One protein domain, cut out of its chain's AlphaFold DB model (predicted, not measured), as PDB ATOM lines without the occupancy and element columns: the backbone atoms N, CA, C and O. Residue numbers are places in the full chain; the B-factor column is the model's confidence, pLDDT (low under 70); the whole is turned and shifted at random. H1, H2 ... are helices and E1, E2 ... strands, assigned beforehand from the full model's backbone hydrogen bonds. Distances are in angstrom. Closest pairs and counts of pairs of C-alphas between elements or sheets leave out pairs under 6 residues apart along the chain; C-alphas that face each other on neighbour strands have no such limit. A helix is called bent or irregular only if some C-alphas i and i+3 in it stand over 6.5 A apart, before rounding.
ATOM      1  N   PRO A 163     -37.154 -47.871 -18.668       48.66
ATOM      2  CA  PRO A 163     -36.570 -49.219 -18.636       48.66
ATOM      3  C   PRO A 163     -35.419 -49.417 -19.624       48.66
ATOM      4  O   PRO A 163     -34.556 -50.262 -19.441       48.66
ATOM      5  N   CYS A 164     -35.377 -48.589 -20.661       66.25
ATOM      6  CA  CYS A 164     -34.307 -48.557 -21.628       66.25
ATOM      7  C   CYS A 164     -33.103 -47.674 -21.301       66.25
ATOM      8  O   CYS A 164     -32.007 -47.991 -21.735       66.25
ATOM      9  N   MET A 165     -33.229 -46.555 -20.592       70.12
ATOM     10  CA  MET A 165     -32.118 -45.601 -20.467       70.12
ATOM     11  C   MET A 165     -30.958 -46.147 -19.624       70.12
ATOM     12  O   MET A 165     -29.815 -45.783 -19.893       70.12
ATOM     13  N   GLY A 166     -31.223 -47.088 -18.713       59.81
ATOM     14  CA  GLY A 166     -30.199 -47.841 -17.979       59.81
ATOM     15  C   GLY A 166     -29.929 -49.248 -18.483       59.81
ATOM     16  O   GLY A 166     -28.806 -49.747 -18.351       59.81
ATOM     17  N   ASN A 167     -30.919 -49.906 -19.099       64.50
ATOM     18  CA  ASN A 167     -30.734 -51.269 -19.582       64.50
ATOM     19  C   ASN A 167     -31.649 -51.664 -20.755       64.50
ATOM     20  O   ASN A 167     -32.758 -52.148 -20.568       64.50
ATOM     21  N   GLY A 168     -31.121 -51.610 -21.977       79.19
ATOM     22  CA  GLY A 168     -31.815 -52.085 -23.175       79.19
ATOM     23  C   GLY A 168     -32.425 -50.949 -23.984       79.19
ATOM     24  O   GLY A 168     -32.166 -49.782 -23.732       79.19
ATOM     25  N   CYS A 169     -33.202 -51.277 -25.015       85.50
ATOM     26  CA  CYS A 169     -33.696 -50.263 -25.953       85.50
ATOM     27  C   CYS A 169     -35.110 -49.827 -25.640       85.50
ATOM     28  O   CYS A 169     -35.930 -50.639 -25.212       85.50
ATOM     29  N   CYS A 170     -35.376 -48.541 -25.858       84.62
ATOM     30  CA  CYS A 170     -36.645 -47.921 -25.520       84.62
ATOM     31  C   CYS A 170     -37.767 -48.526 -26.325       84.62
ATOM     32  O   CYS A 170     -37.622 -48.786 -27.514       84.62
ATOM     33  N   VAL A 171     -38.891 -48.747 -25.660       83.81
ATOM     34  CA  VAL A 171     -40.148 -49.074 -26.307       83.81
ATOM     35  C   VAL A 171     -41.087 -47.943 -25.952       83.81
ATOM     36  O   VAL A 171     -41.441 -47.784 -24.788       83.81
ATOM     37  N   PHE A 172     -41.432 -47.129 -26.940       80.19
ATOM     38  CA  PHE A 172     -42.402 -46.059 -26.760       80.19
ATOM     39  C   PHE A 172     -43.675 -46.425 -27.512       80.19
ATOM     40  O   PHE A 172     -43.615 -47.012 -28.594       80.19
ATOM     41  N   ASN A 173     -44.825 -46.111 -26.921       69.81
ATOM     42  CA  ASN A 173     -46.100 -46.212 -27.613       69.81
ATOM     43  C   ASN A 173     -46.190 -45.042 -28.587       69.81
ATOM     44  O   ASN A 173     -46.206 -43.883 -28.177       69.81
ATOM     45  N   GLU A 174     -46.217 -45.354 -29.876       69.50
ATOM     46  CA  GLU A 174     -46.217 -44.357 -30.940       69.50
ATOM     47  C   GLU A 174     -47.311 -44.651 -31.941       69.50
ATOM     48  O   GLU A 174     -47.652 -45.810 -32.200       69.50
ATOM     49  N   ARG A 175     -47.832 -43.593 -32.558       64.62
ATOM     50  CA  ARG A 175     -48.724 -43.754 -33.698       64.62
ATOM     51  C   ARG A 175     -47.926 -44.269 -34.894       64.62
ATOM     52  O   ARG A 175     -46.886 -43.726 -35.256       64.62
ATOM     53  N   ILE A 176     -48.429 -45.330 -35.516       52.22
ATOM     54  CA  ILE A 176     -47.821 -45.943 -36.712       52.22
ATOM     55  C   ILE A 176     -48.013 -45.096 -37.978       52.22
ATOM     56  O   ILE A 176     -47.235 -45.219 -38.920       52.22
ATOM     57  N   PHE A 177     -49.048 -44.261 -37.983       52.28
ATOM     58  CA  PHE A 177     -49.380 -43.256 -38.988       52.28
ATOM     59  C   PHE A 177     -50.215 -42.157 -38.303       52.28
ATOM     60  O   PHE A 177     -50.792 -42.423 -37.240       52.28
ATOM     61  N   PRO A 178     -50.279 -40.934 -38.850       48.06
ATOM     62  CA  PRO A 178     -51.116 -39.868 -38.301       48.06
ATOM     63  C   PRO A 178     -52.574 -40.331 -38.099       48.06
ATOM     64  O   PRO A 178     -53.145 -40.991 -38.955       48.06
ATOM     65  N   GLY A 179     -53.164 -40.085 -36.924       46.84
ATOM     66  CA  GLY A 179     -54.519 -40.568 -36.598       46.84
ATOM     67  C   GLY A 179     -54.650 -42.076 -36.299       46.84
ATOM     68  O   GLY A 179     -55.697 -42.513 -35.830       46.84
ATOM     69  N   GLY A 180     -53.596 -42.874 -36.492       48.22
ATOM     70  CA  GLY A 180     -53.582 -44.312 -36.206       48.22
ATOM     71  C   GLY A 180     -53.496 -44.665 -34.714       48.22
ATOM     72  O   GLY A 180     -53.249 -43.782 -33.882       48.22
ATOM     73  N   PRO A 181     -53.680 -45.955 -34.362       45.41
ATOM     74  CA  PRO A 181     -53.564 -46.422 -32.986       45.41
ATOM     75  C   PRO A 181     -52.111 -46.342 -32.504       45.41
ATOM     76  O   PRO A 181     -51.166 -46.515 -33.282       45.41
ATOM     77  N   TYR A 182     -51.941 -46.119 -31.204       64.50
ATOM     78  CA  TYR A 182     -50.640 -46.215 -30.557       64.50
ATOM     79  C   TYR A 182     -50.236 -47.682 -30.439       64.50
ATOM     80  O   TYR A 182     -50.974 -48.491 -29.878       64.50
ATOM     81  N   LEU A 183     -49.057 -48.019 -30.957       63.47
ATOM     82  CA  LEU A 183     -48.457 -49.337 -30.794       63.47
ATOM     83  C   LEU A 183     -47.080 -49.215 -30.136       63.47
ATOM     84  O   LEU A 183     -46.339 -48.275 -30.440       63.47
ATOM     85  N   PRO A 184     -46.701 -50.179 -29.281       74.06
ATOM     86  CA  PRO A 184     -45.366 -50.221 -28.708       74.06
ATOM     87  C   PRO A 184     -44.336 -50.427 -29.822       74.06
ATOM     88  O   PRO A 184     -44.330 -51.454 -30.509       74.06
ATOM     89  N   ARG A 185     -43.439 -49.457 -29.998       79.94
ATOM     90  CA  ARG A 185     -42.360 -49.508 -30.982       79.94
ATOM     91  C   ARG A 185     -41.011 -49.509 -30.280       79.94
ATOM     92  O   ARG A 185     -40.664 -48.576 -29.560       79.94
ATOM     93  N   LYS A 186     -40.236 -50.569 -30.520       86.50
ATOM     94  CA  LYS A 186     -38.872 -50.707 -30.009       86.50
ATOM     95  C   LYS A 186     -37.889 -49.910 -30.867       86.50
ATOM     96  O   LYS A 186     -37.770 -50.143 -32.066       86.50
ATOM     97  N   TYR A 187     -37.179 -49.005 -30.218       88.31
ATOM     98  CA  TYR A 187     -36.102 -48.193 -30.756       88.31
ATOM     99  C   TYR A 187     -34.824 -49.007 -30.910       88.31
ATOM    100  O   TYR A 187     -34.590 -49.970 -30.176       88.31
ATOM    101  N   ASN A 188     -33.980 -48.608 -31.858       90.00
ATOM    102  CA  ASN A 188     -32.721 -49.297 -32.116       90.00
ATOM    103  C   ASN A 188     -31.523 -48.615 -31.453       90.00
ATOM    104  O   ASN A 188     -30.520 -49.281 -31.190       90.00
ATOM    105  N   TRP A 189     -31.625 -47.313 -31.198       90.31
ATOM    106  CA  TRP A 189     -30.548 -46.462 -30.698       90.31
ATOM    107  C   TRP A 189     -30.906 -45.780 -29.383       90.31
ATOM    108  O   TRP A 189     -30.030 -45.571 -28.557       90.31
ATOM    109  N   CYS A 190     -32.177 -45.450 -29.145       88.75
ATOM    110  CA  CYS A 190     -32.560 -44.887 -27.852       88.75
ATOM    111  C   CYS A 190     -32.508 -45.959 -26.756       88.75
ATOM    112  O   CYS A 190     -33.255 -46.938 -26.808       88.75
ATOM    113  N   GLY A 191     -31.644 -45.752 -25.763       85.75
ATOM    114  CA  GLY A 191     -31.484 -46.618 -24.595       85.75
ATOM    115  C   GLY A 191     -30.035 -47.053 -24.357       85.75
ATOM    116  O   GLY A 191     -29.182 -47.015 -25.243       85.75
ATOM    117  N   ALA A 192     -29.729 -47.474 -23.137       79.75
ATOM    118  CA  ALA A 192     -28.430 -48.015 -22.788       79.75
ATOM    119  C   ALA A 192     -28.178 -49.346 -23.496       79.75
ATOM    120  O   ALA A 192     -29.010 -50.252 -23.508       79.75
ATOM    121  N   LYS A 193     -26.946 -49.493 -23.996       76.38
ATOM    122  CA  LYS A 193     -26.472 -50.687 -24.720       76.38
ATOM    123  C   LYS A 193     -27.214 -50.923 -26.046       76.38
ATOM    124  O   LYS A 193     -27.162 -52.026 -26.587       76.38
ATOM    125  N   CYS A 194     -27.849 -49.886 -26.584       80.62
ATOM    126  CA  CYS A 194     -28.455 -49.879 -27.911       80.62
ATOM    127  C   CYS A 194     -27.480 -49.354 -28.959       80.62
ATOM    128  O   CYS A 194     -26.346 -48.984 -28.644       80.62
ATOM    129  N   GLY A 195     -27.851 -49.472 -30.235       74.25
ATOM    130  CA  GLY A 195     -27.045 -49.004 -31.362       74.25
ATOM    131  C   GLY A 195     -25.758 -49.789 -31.633       74.25
ATOM    132  O   GLY A 195     -25.218 -49.711 -32.731       74.25
ATOM    133  N   GLY A 196     -25.249 -50.561 -30.663       66.25
ATOM    134  CA  GLY A 196     -23.988 -51.298 -30.757       66.25
ATOM    135  C   GLY A 196     -22.753 -50.394 -30.910       66.25
ATOM    136  O   GLY A 196     -21.698 -50.867 -31.336       66.25
ATOM    137  N   GLY A 197     -22.875 -49.101 -30.592       65.19
ATOM    138  CA  GLY A 197     -21.879 -48.066 -30.871       65.19
ATOM    139  C   GLY A 197     -21.899 -47.572 -32.325       65.19
ATOM    140  O   GLY A 197     -22.435 -48.214 -33.216       65.19
ATOM    141  N   CYS A 198     -21.249 -46.434 -32.589       74.81
ATOM    142  CA  CYS A 198     -21.302 -45.719 -33.880       74.81
ATOM    143  C   CYS A 198     -20.946 -46.533 -35.142       74.81
ATOM    144  O   CYS A 198     -21.191 -46.087 -36.260       74.81
ATOM    145  N   LYS A 199     -20.292 -47.688 -34.973       67.44
ATOM    146  CA  LYS A 199     -19.869 -48.566 -36.071       67.44
ATOM    147  C   LYS A 199     -20.904 -49.642 -36.423       67.44
ATOM    148  O   LYS A 199     -20.744 -50.277 -37.459       67.44
ATOM    149  N   ASN A 200     -21.918 -49.853 -35.585       61.56
ATOM    150  CA  ASN A 200     -22.986 -50.818 -35.829       61.56
ATOM    151  C   ASN A 200     -24.179 -50.173 -36.554       61.56
ATOM    152  O   ASN A 200     -24.343 -48.954 -36.588       61.56
ATOM    153  N   THR A 201     -24.964 -51.016 -37.225       59.84
ATOM    154  CA  THR A 201     -25.832 -50.648 -38.356       59.84
ATOM    155  C   THR A 201     -27.313 -51.019 -38.196       59.84
ATOM    156  O   THR A 201     -27.916 -51.448 -39.179       59.84
ATOM    157  N   PRO A 202     -27.976 -50.892 -37.032       73.44
ATOM    158  CA  PRO A 202     -29.427 -50.891 -37.085       73.44
ATOM    159  C   PRO A 202     -29.905 -49.575 -37.720       73.44
ATOM    160  O   PRO A 202     -29.423 -48.483 -37.397       73.44
ATOM    161  N   SER A 203     -30.829 -49.670 -38.674       83.56
ATOM    162  CA  SER A 203     -31.489 -48.493 -39.244       83.56
ATOM    163  C   SER A 203     -32.232 -47.735 -38.150       83.56
ATOM    164  O   SER A 203     -32.762 -48.337 -37.220       83.56
ATOM    165  N   THR A 204     -32.270 -46.413 -38.248       88.25
ATOM    166  CA  THR A 204     -33.082 -45.593 -37.345       88.25
ATOM    167  C   THR A 204     -34.553 -45.812 -37.672       88.25
ATOM    168  O   THR A 204     -34.923 -45.777 -38.848       88.25
ATOM    169  N   ILE A 205     -35.389 -46.039 -36.662       86.06
ATOM    170  CA  ILE A 205     -36.822 -46.309 -36.876       86.06
ATOM    171  C   ILE A 205     -37.650 -45.050 -37.164       86.06
ATOM    172  O   ILE A 205     -38.704 -45.143 -37.791       86.06
ATOM    173  N   ASN A 206     -37.193 -43.895 -36.679       84.38
ATOM    174  CA  ASN A 206     -37.807 -42.582 -36.843       84.38
ATOM    175  C   ASN A 206     -36.763 -41.485 -36.540       84.38
ATOM    176  O   ASN A 206     -35.583 -41.771 -36.299       84.38
ATOM    177  N   ALA A 207     -37.192 -40.224 -36.559       86.31
ATOM    178  CA  ALA A 207     -36.304 -39.086 -36.356       86.31
ATOM    179  C   ALA A 207     -35.756 -38.979 -34.916       86.31
ATOM    180  O   ALA A 207     -34.616 -38.548 -34.740       86.31
ATOM    181  N   LEU A 208     -36.497 -39.424 -33.893       89.00
ATOM    182  CA  LEU A 208     -35.978 -39.472 -32.522       89.00
ATOM    183  C   LEU A 208     -34.869 -40.525 -32.378       89.00
ATOM    184  O   LEU A 208     -33.820 -40.255 -31.796       89.00
ATOM    185  N   ASP A 209     -35.052 -41.703 -32.971       91.44
ATOM    186  CA  ASP A 209     -34.044 -42.767 -32.967       91.44
ATOM    187  C   ASP A 209     -32.757 -42.323 -33.690       91.44
ATOM    188  O   ASP A 209     -31.647 -42.692 -33.305       91.44
ATOM    189  N   ALA A 210     -32.878 -41.442 -34.689       91.31
ATOM    190  CA  ALA A 210     -31.732 -40.791 -35.324       91.31
ATOM    191  C   ALA A 210     -30.999 -39.803 -34.396       91.31
ATOM    192  O   ALA A 210     -29.763 -39.751 -34.421       91.31
ATOM    193  N   CYS A 211     -31.717 -39.073 -33.536       93.25
ATOM    194  CA  CYS A 211     -31.094 -38.256 -32.490       93.25
ATOM    195  C   CYS A 211     -30.278 -39.122 -31.520       93.25
ATOM    196  O   CYS A 211     -29.113 -38.816 -31.249       93.25
ATOM    197  N   CYS A 212     -30.844 -40.243 -31.068       92.44
ATOM    198  CA  CYS A 212     -30.156 -41.196 -30.194       92.44
ATOM    199  C   CYS A 212     -28.919 -41.808 -30.862       92.44
ATOM    200  O   CYS A 212     -27.856 -41.879 -30.250       92.44
ATOM    201  N   LYS A 213     -28.993 -42.139 -32.158       92.94
ATOM    202  CA  LYS A 213     -27.826 -42.594 -32.925       92.94
ATOM    203  C   LYS A 213     -26.682 -41.582 -32.905       92.94
ATOM    204  O   LYS A 213     -25.521 -41.944 -32.706       92.94
ATOM    205  N   SER A 214     -27.000 -40.310 -33.141       92.75
ATOM    206  CA  SER A 214     -26.010 -39.228 -33.122       92.75
ATOM    207  C   SER A 214     -25.364 -39.085 -31.740       92.75
ATOM    208  O   SER A 214     -24.141 -38.951 -31.627       92.75
ATOM    209  N   HIS A 215     -26.172 -39.193 -30.682       92.50
ATOM    210  CA  HIS A 215     -25.713 -39.174 -29.296       92.50
ATOM    211  C   HIS A 215     -24.760 -40.328 -28.972       92.50
ATOM    212  O   HIS A 215     -23.631 -40.073 -28.542       92.50
ATOM    213  N   ASP A 216     -25.145 -41.566 -29.284       90.88
ATOM    214  CA  ASP A 216     -24.304 -42.753 -29.106       90.88
ATOM    215  C   ASP A 216     -22.969 -42.602 -29.844       90.88
ATOM    216  O   ASP A 216     -21.888 -42.871 -29.304       90.88
ATOM    217  N   CYS A 217     -23.018 -42.095 -31.077       90.69
ATOM    218  CA  CYS A 217     -21.833 -41.779 -31.864       90.69
ATOM    219  C   CYS A 217     -20.925 -40.739 -31.198       90.69
ATOM    220  O   CYS A 217     -19.696 -40.885 -31.205       90.69
ATOM    221  N   CYS A 218     -21.510 -39.705 -30.599       92.12
ATOM    222  CA  CYS A 218     -20.783 -38.688 -29.851       92.12
ATOM    223  C   CYS A 218     -20.131 -39.274 -28.586       92.12
ATOM    224  O   CYS A 218     -18.961 -38.991 -28.308       92.12
ATOM    225  N   TYR A 219     -20.826 -40.160 -27.869       89.69
ATOM    226  CA  TYR A 219     -20.313 -40.865 -26.688       89.69
ATOM    227  C   TYR A 219     -19.167 -41.831 -27.008       89.69
ATOM    228  O   TYR A 219     -18.263 -42.026 -26.189       89.69
ATOM    229  N   VAL A 220     -19.127 -42.405 -28.217       88.00
ATOM    230  CA  VAL A 220     -17.965 -43.192 -28.657       88.00
ATOM    231  C   VAL A 220     -16.696 -42.334 -28.671       88.00
ATOM    232  O   VAL A 220     -15.637 -42.847 -28.304       88.00
ATOM    233  N   ARG A 221     -16.798 -41.054 -29.046       88.62
ATOM    234  CA  ARG A 221     -15.667 -40.114 -29.118       88.62
ATOM    235  C   ARG A 221     -15.350 -39.469 -27.765       88.62
ATOM    236  O   ARG A 221     -14.186 -39.226 -27.475       88.62
ATOM    237  N   ASN A 222     -16.359 -39.259 -26.920       89.69
ATOM    238  CA  ASN A 222     -16.233 -38.591 -25.623       89.69
ATOM    239  C   ASN A 222     -16.417 -39.582 -24.465       89.69
ATOM    240  O   ASN A 222     -17.534 -39.933 -24.082       89.69
ATOM    241  N   LYS A 223     -15.309 -40.059 -23.883       84.94
ATOM    242  CA  LYS A 223     -15.345 -41.172 -22.919       84.94
ATOM    243  C   LYS A 223     -15.749 -40.791 -21.498       84.94
ATOM    244  O   LYS A 223     -16.227 -41.671 -20.788       84.94
ATOM    245  N   SER A 224     -15.642 -39.526 -21.106       85.44
ATOM    246  CA  SER A 224     -15.949 -39.061 -19.750       85.44
ATOM    247  C   SER A 224     -16.619 -37.687 -19.749       85.44
ATOM    248  O   SER A 224     -16.587 -36.946 -20.735       85.44
ATOM    249  N   TYR A 225     -17.246 -37.349 -18.625       79.75
ATOM    250  CA  TYR A 225     -17.628 -35.971 -18.320       79.75
ATOM    251  C   TYR A 225     -16.374 -35.149 -17.958       79.75
ATOM    252  O   TYR A 225     -15.430 -35.722 -17.410       79.75
ATOM    253  N   PRO A 226     -16.326 -33.841 -18.283       84.31
ATOM    254  CA  PRO A 226     -17.394 -33.038 -18.892       84.31
ATOM    255  C   PRO A 226     -17.495 -33.146 -20.428       84.31
ATOM    256  O   PRO A 226     -18.423 -32.598 -21.013       84.31
ATOM    257  N   GLY A 227     -16.608 -33.879 -21.115       83.81
ATOM    258  CA  GLY A 227     -16.639 -34.000 -22.586       83.81
ATOM    259  C   GLY A 227     -17.984 -34.486 -23.154       83.81
ATOM    260  O   GLY A 227     -18.411 -34.057 -24.228       83.81
ATOM    261  N   ARG A 228     -18.710 -35.314 -22.392       90.50
ATOM    262  CA  ARG A 228     -20.066 -35.789 -22.723       90.50
ATOM    263  C   ARG A 228     -21.180 -34.746 -22.588       90.50
ATOM    264  O   ARG A 228     -22.217 -34.940 -23.215       90.50
ATOM    265  N   CYS A 229     -20.975 -33.636 -21.870       88.06
ATOM    266  CA  CYS A 229     -21.989 -32.581 -21.721       88.06
ATOM    267  C   CYS A 229     -22.460 -32.051 -23.085       88.06
ATOM    268  O   CYS A 229     -23.640 -31.785 -23.284       88.06
ATOM    269  N   SER A 230     -21.538 -31.916 -24.046       91.81
ATOM    270  CA  SER A 230     -21.869 -31.468 -25.405       91.81
ATOM    271  C   SER A 230     -22.738 -32.477 -26.159       91.81
ATOM    272  O   SER A 230     -23.663 -32.085 -26.865       91.81
ATOM    273  N   CYS A 231     -22.485 -33.774 -25.973       93.88
ATOM    274  CA  CYS A 231     -23.296 -34.836 -26.552       93.88
ATOM    275  C   CYS A 231     -24.716 -34.814 -25.978       93.88
ATOM    276  O   CYS A 231     -25.671 -34.843 -26.748       93.88
ATOM    277  N   ASP A 232     -24.847 -34.717 -24.652       91.44
ATOM    278  CA  ASP A 232     -26.148 -34.679 -23.971       91.44
ATOM    279  C   ASP A 232     -26.954 -33.442 -24.386       91.44
ATOM    280  O   ASP A 232     -28.115 -33.564 -24.767       91.44
ATOM    281  N   ARG A 233     -26.313 -32.268 -24.456       91.38
ATOM    282  CA  ARG A 233     -26.950 -31.029 -24.931       91.38
ATOM    283  C   ARG A 233     -27.433 -31.140 -26.376       91.38
ATOM    284  O   ARG A 233     -28.529 -30.693 -26.702       91.38
ATOM    285  N   ASN A 234     -26.627 -31.749 -27.244       92.69
ATOM    286  CA  ASN A 234     -27.001 -31.970 -28.640       92.69
ATOM    287  C   ASN A 234     -28.157 -32.967 -28.768       92.69
ATOM    288  O   ASN A 234     -29.020 -32.772 -29.622       92.69
ATOM    289  N   LEU A 235     -28.198 -34.002 -27.921       92.44
ATOM    290  CA  LEU A 235     -29.328 -34.927 -27.864       92.44
ATOM    291  C   LEU A 235     -30.600 -34.204 -27.435       92.44
ATOM    292  O   LEU A 235     -31.595 -34.315 -28.137       92.44
ATOM    293  N   ILE A 236     -30.551 -33.431 -26.346       87.31
ATOM    294  CA  ILE A 236     -31.688 -32.633 -25.868       87.31
ATOM    295  C   ILE A 236     -32.197 -31.724 -26.984       87.31
ATOM    296  O   ILE A 236     -33.380 -31.748 -27.298       87.31
ATOM    297  N   LYS A 237     -31.301 -30.983 -27.646       85.75
ATOM    298  CA  LYS A 237     -31.676 -30.088 -28.745       85.75
ATOM    299  C   LYS A 237     -32.299 -30.837 -29.930       85.75
ATOM    300  O   LYS A 237     -33.278 -30.370 -30.495       85.75
ATOM    301  N   CYS A 238     -31.744 -31.989 -30.305       88.94
ATOM    302  CA  CYS A 238     -32.270 -32.803 -31.401       88.94
ATOM    303  C   CYS A 238     -33.641 -33.402 -31.059       88.94
ATOM    304  O   CYS A 238     -34.555 -33.360 -31.878       88.94
ATOM    305  N   ALA A 239     -33.780 -33.946 -29.847       87.50
ATOM    306  CA  ALA A 239     -34.984 -34.614 -29.376       87.50
ATOM    307  C   ALA A 239     -36.108 -33.630 -29.031       87.50
ATOM    308  O   ALA A 239     -37.264 -33.982 -29.206       87.50
ATOM    309  N   ALA A 240     -35.799 -32.400 -28.604       76.06
ATOM    310  CA  ALA A 240     -36.809 -31.378 -28.322       76.06
ATOM    311  C   ALA A 240     -37.719 -31.126 -29.531       76.06
ATOM    312  O   ALA A 240     -38.909 -30.913 -29.341       76.06
ATOM    313  N   GLY A 241     -37.166 -31.232 -30.744       69.44
ATOM    314  CA  GLY A 241     -37.862 -31.080 -32.024       69.44
ATOM    315  C   GLY A 241     -38.648 -32.272 -32.517       69.44
ATOM    316  O   GLY A 241     -38.917 -32.364 -33.707       69.44
ATOM    317  N   LYS A 242     -38.926 -33.250 -31.664       80.44
ATOM    318  CA  LYS A 242     -39.589 -34.484 -32.072       80.44
ATOM    319  C   LYS A 242     -40.899 -34.593 -31.311       80.44
ATOM    320  O   LYS A 242     -40.956 -34.331 -30.112       80.44
ATOM    321  N   SER A 243     -41.955 -34.956 -32.025       63.09
ATOM    322  CA  SER A 243     -43.264 -35.190 -31.433       63.09
ATOM    323  C   SER A 243     -43.294 -36.528 -30.679       63.09
ATOM    324  O   SER A 243     -42.548 -37.461 -30.985       63.09
ATOM    325  N   GLY A 244     -44.161 -36.621 -29.669       65.12
ATOM    326  CA  GLY A 244     -44.418 -37.854 -28.922       65.12
ATOM    327  C   GLY A 244     -43.614 -38.035 -27.628       65.12
ATOM    328  O   GLY A 244     -42.625 -37.355 -27.345       65.12
ATOM    329  N   TYR A 245     -44.056 -38.993 -26.813       65.31
ATOM    330  CA  TYR A 245     -43.530 -39.230 -25.464       65.31
ATOM    331  C   TYR A 245     -42.068 -39.611 -25.405       65.31
ATOM    332  O   TYR A 245     -41.380 -39.219 -24.464       65.31
ATOM    333  N   GLY A 246     -41.582 -40.364 -26.393       76.31
ATOM    334  CA  GLY A 246     -40.182 -40.764 -26.419       76.31
ATOM    335  C   GLY A 246     -39.265 -39.548 -26.388       76.31
ATOM    336  O   GLY A 246     -38.307 -39.503 -25.617       76.31
ATOM    337  N   ALA A 247     -39.605 -38.525 -27.172       79.19
ATOM    338  CA  ALA A 247     -38.860 -37.282 -27.247       79.19
ATOM    339  C   ALA A 247     -38.908 -36.536 -25.913       79.19
ATOM    340  O   ALA A 247     -37.876 -36.094 -25.405       79.19
ATOM    341  N   ALA A 248     -40.096 -36.485 -25.303       68.62
ATOM    342  CA  ALA A 248     -40.295 -35.879 -24.000       68.62
ATOM    343  C   ALA A 248     -39.432 -36.523 -22.915       68.62
ATOM    344  O   ALA A 248     -38.696 -35.828 -22.216       68.62
ATOM    345  N   ALA A 249     -39.495 -37.851 -22.823       73.00
ATOM    346  CA  ALA A 249     -38.758 -38.638 -21.851       73.00
ATOM    347  C   ALA A 249     -37.244 -38.477 -22.036       73.00
ATOM    348  O   ALA A 249     -36.530 -38.278 -21.057       73.00
ATOM    349  N   ILE A 250     -36.756 -38.499 -23.283       83.31
ATOM    350  CA  ILE A 250     -35.340 -38.270 -23.609       83.31
ATOM    351  C   ILE A 250     -34.893 -36.886 -23.143       83.31
ATOM    352  O   ILE A 250     -33.887 -36.776 -22.444       83.31
ATOM    353  N   VAL A 251     -35.624 -35.836 -23.528       79.19
ATOM    354  CA  VAL A 251     -35.277 -34.451 -23.187       79.19
ATOM    355  C   VAL A 251     -35.211 -34.292 -21.677       79.19
ATOM    356  O   VAL A 251     -34.167 -33.908 -21.156       79.19
ATOM    357  N   THR A 252     -36.274 -34.670 -20.967       70.25
ATOM    358  CA  THR A 252     -36.328 -34.578 -19.506       70.25
ATOM    359  C   THR A 252     -35.190 -35.369 -18.867       70.25
ATOM    360  O   THR A 252     -34.469 -34.839 -18.021       70.25
ATOM    361  N   ALA A 253     -34.959 -36.608 -19.311       76.44
ATOM    362  CA  ALA A 253     -33.947 -37.457 -18.702       76.44
ATOM    363  C   ALA A 253     -32.530 -36.917 -18.866       76.44
ATOM    364  O   ALA A 253     -31.747 -36.918 -17.913       76.44
ATOM    365  N   PHE A 254     -32.196 -36.423 -20.054       83.81
ATOM    366  CA  PHE A 254     -30.870 -35.883 -20.307       83.81
ATOM    367  C   PHE A 254     -30.676 -34.483 -19.714       83.81
ATOM    368  O   PHE A 254     -29.556 -34.187 -19.299       83.81
ATOM    369  N   THR A 255     -31.729 -33.671 -19.566       76.31
ATOM    370  CA  THR A 255     -31.669 -32.405 -18.813       76.31
ATOM    371  C   THR A 255     -31.323 -32.660 -17.344       76.31
ATOM    372  O   THR A 255     -30.389 -32.057 -16.812       76.31
ATOM    373  N   ILE A 256     -31.994 -33.624 -16.704       70.50
ATOM    374  CA  ILE A 256     -31.709 -34.023 -15.315       70.50
ATOM    375  C   ILE A 256     -30.286 -34.578 -15.195       70.50
ATOM    376  O   ILE A 256     -29.517 -34.175 -14.319       70.50
ATOM    377  N   LYS A 257     -29.896 -35.469 -16.117       76.00
ATOM    378  CA  LYS A 257     -28.548 -36.047 -16.160       76.00
ATOM    379  C   LYS A 257     -27.468 -34.971 -16.258       76.00
ATOM    380  O   LYS A 257     -26.465 -35.060 -15.551       76.00
ATOM    381  N   MET A 258     -27.655 -33.979 -17.129       80.81
ATOM    382  CA  MET A 258     -26.708 -32.882 -17.316       80.81
ATOM    383  C   MET A 258     -26.505 -32.102 -16.021       80.81
ATOM    384  O   MET A 258     -25.363 -31.992 -15.575       80.81
ATOM    385  N   ARG A 259     -27.594 -31.709 -15.354       71.12
ATOM    386  CA  ARG A 259     -27.536 -31.012 -14.065       71.12
ATOM    387  C   ARG A 259     -26.769 -31.811 -13.006       71.12
ATOM    388  O   ARG A 259     -25.854 -31.280 -12.379       71.12
ATOM    389  N   ASN A 260     -27.053 -33.111 -12.876       67.94
ATOM    390  CA  ASN A 260     -26.340 -33.998 -11.944       67.94
ATOM    391  C   ASN A 260     -24.842 -34.111 -12.263       67.94
ATOM    392  O   ASN A 260     -24.010 -34.282 -11.372       67.94
ATOM    393  N   LYS A 261     -24.471 -34.019 -13.544       77.12
ATOM    394  CA  LYS A 261     -23.073 -34.029 -13.996       77.12
ATOM    395  C   LYS A 261     -22.437 -32.637 -14.034       77.12
ATOM    396  O   LYS A 261     -21.291 -32.535 -14.474       77.12
ATOM    397  N   LYS A 262     -23.131 -31.607 -13.526       76.56
ATOM    398  CA  LYS A 262     -22.710 -30.195 -13.521       76.56
ATOM    399  C   LYS A 262     -22.384 -29.685 -14.931       76.56
ATOM    400  O   LYS A 262     -21.411 -28.962 -15.145       76.56
ATOM    401  N   CYS A 263     -23.203 -30.138 -15.873       74.88
ATOM    402  CA  CYS A 263     -23.413 -29.564 -17.187       74.88
ATOM    403  C   CYS A 263     -24.697 -28.709 -17.149       74.88
ATOM    404  O   CYS A 263     -24.874 -27.989 -18.151       74.88
TER     405      CYS A 263
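What this domain is: This is residues 163 to 263 of the 263 residues of an uncharacterized protein of Bacillus terrae (UniProt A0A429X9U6). Three helices, H2, H3 and H4, fold back and forth side by side, H3 between the others; a strand hairpin, E1 and E2, lengthens one end. The printed part has 101 residues with four named helices and two named strands, in the order H1, E1, E2, H2, H3, H4, and the 57 residues in named elements are mostly helix. The whole is compact, radius of gyration of the C-alphas 13.2 A, spanning 42 by 27 by 22 A.

Where its parts are: Find C-alpha 163 at (-36.570, -49.219, -18.636), where H1, residues 163 to 166, begins, only just irregular with C-alphas 163 and 166 6.6 A apart. Read on through E1, 171 to 175; E2, 182 to 186; H2, 207 to 221, 21.9 A; H3, 229 to 240, 16.3 A; and H4, 245 to 260, 22.5 A, ending at (-26.340, -33.998, -11.944).

How they stand to each other: H3 touches H2, closest C-alphas 218 and 231, 5.7 A, and H4, closest 236 and 251, 4.8 A; both pairs are hairpins, opposite ways at shallow tilts of 5 and 25 degrees. In antiparallel E1 and E2, N 172 and O 185 are 3.1 A apart. The closest C-alphas of E1 and H4 are 172 and 246, 5.8 A. H1 and H2 are apart. Every O i to N i+4 pair is within hydrogen-bond range in H3 and H4, 10 of 11 in H2; H1 is too short for one.

The domain as a whole: The printed part has no cut. E2 to H2 is a long link, 20 residues. Look for pLDDT under 70 in 26 residues, among them 173 to 183.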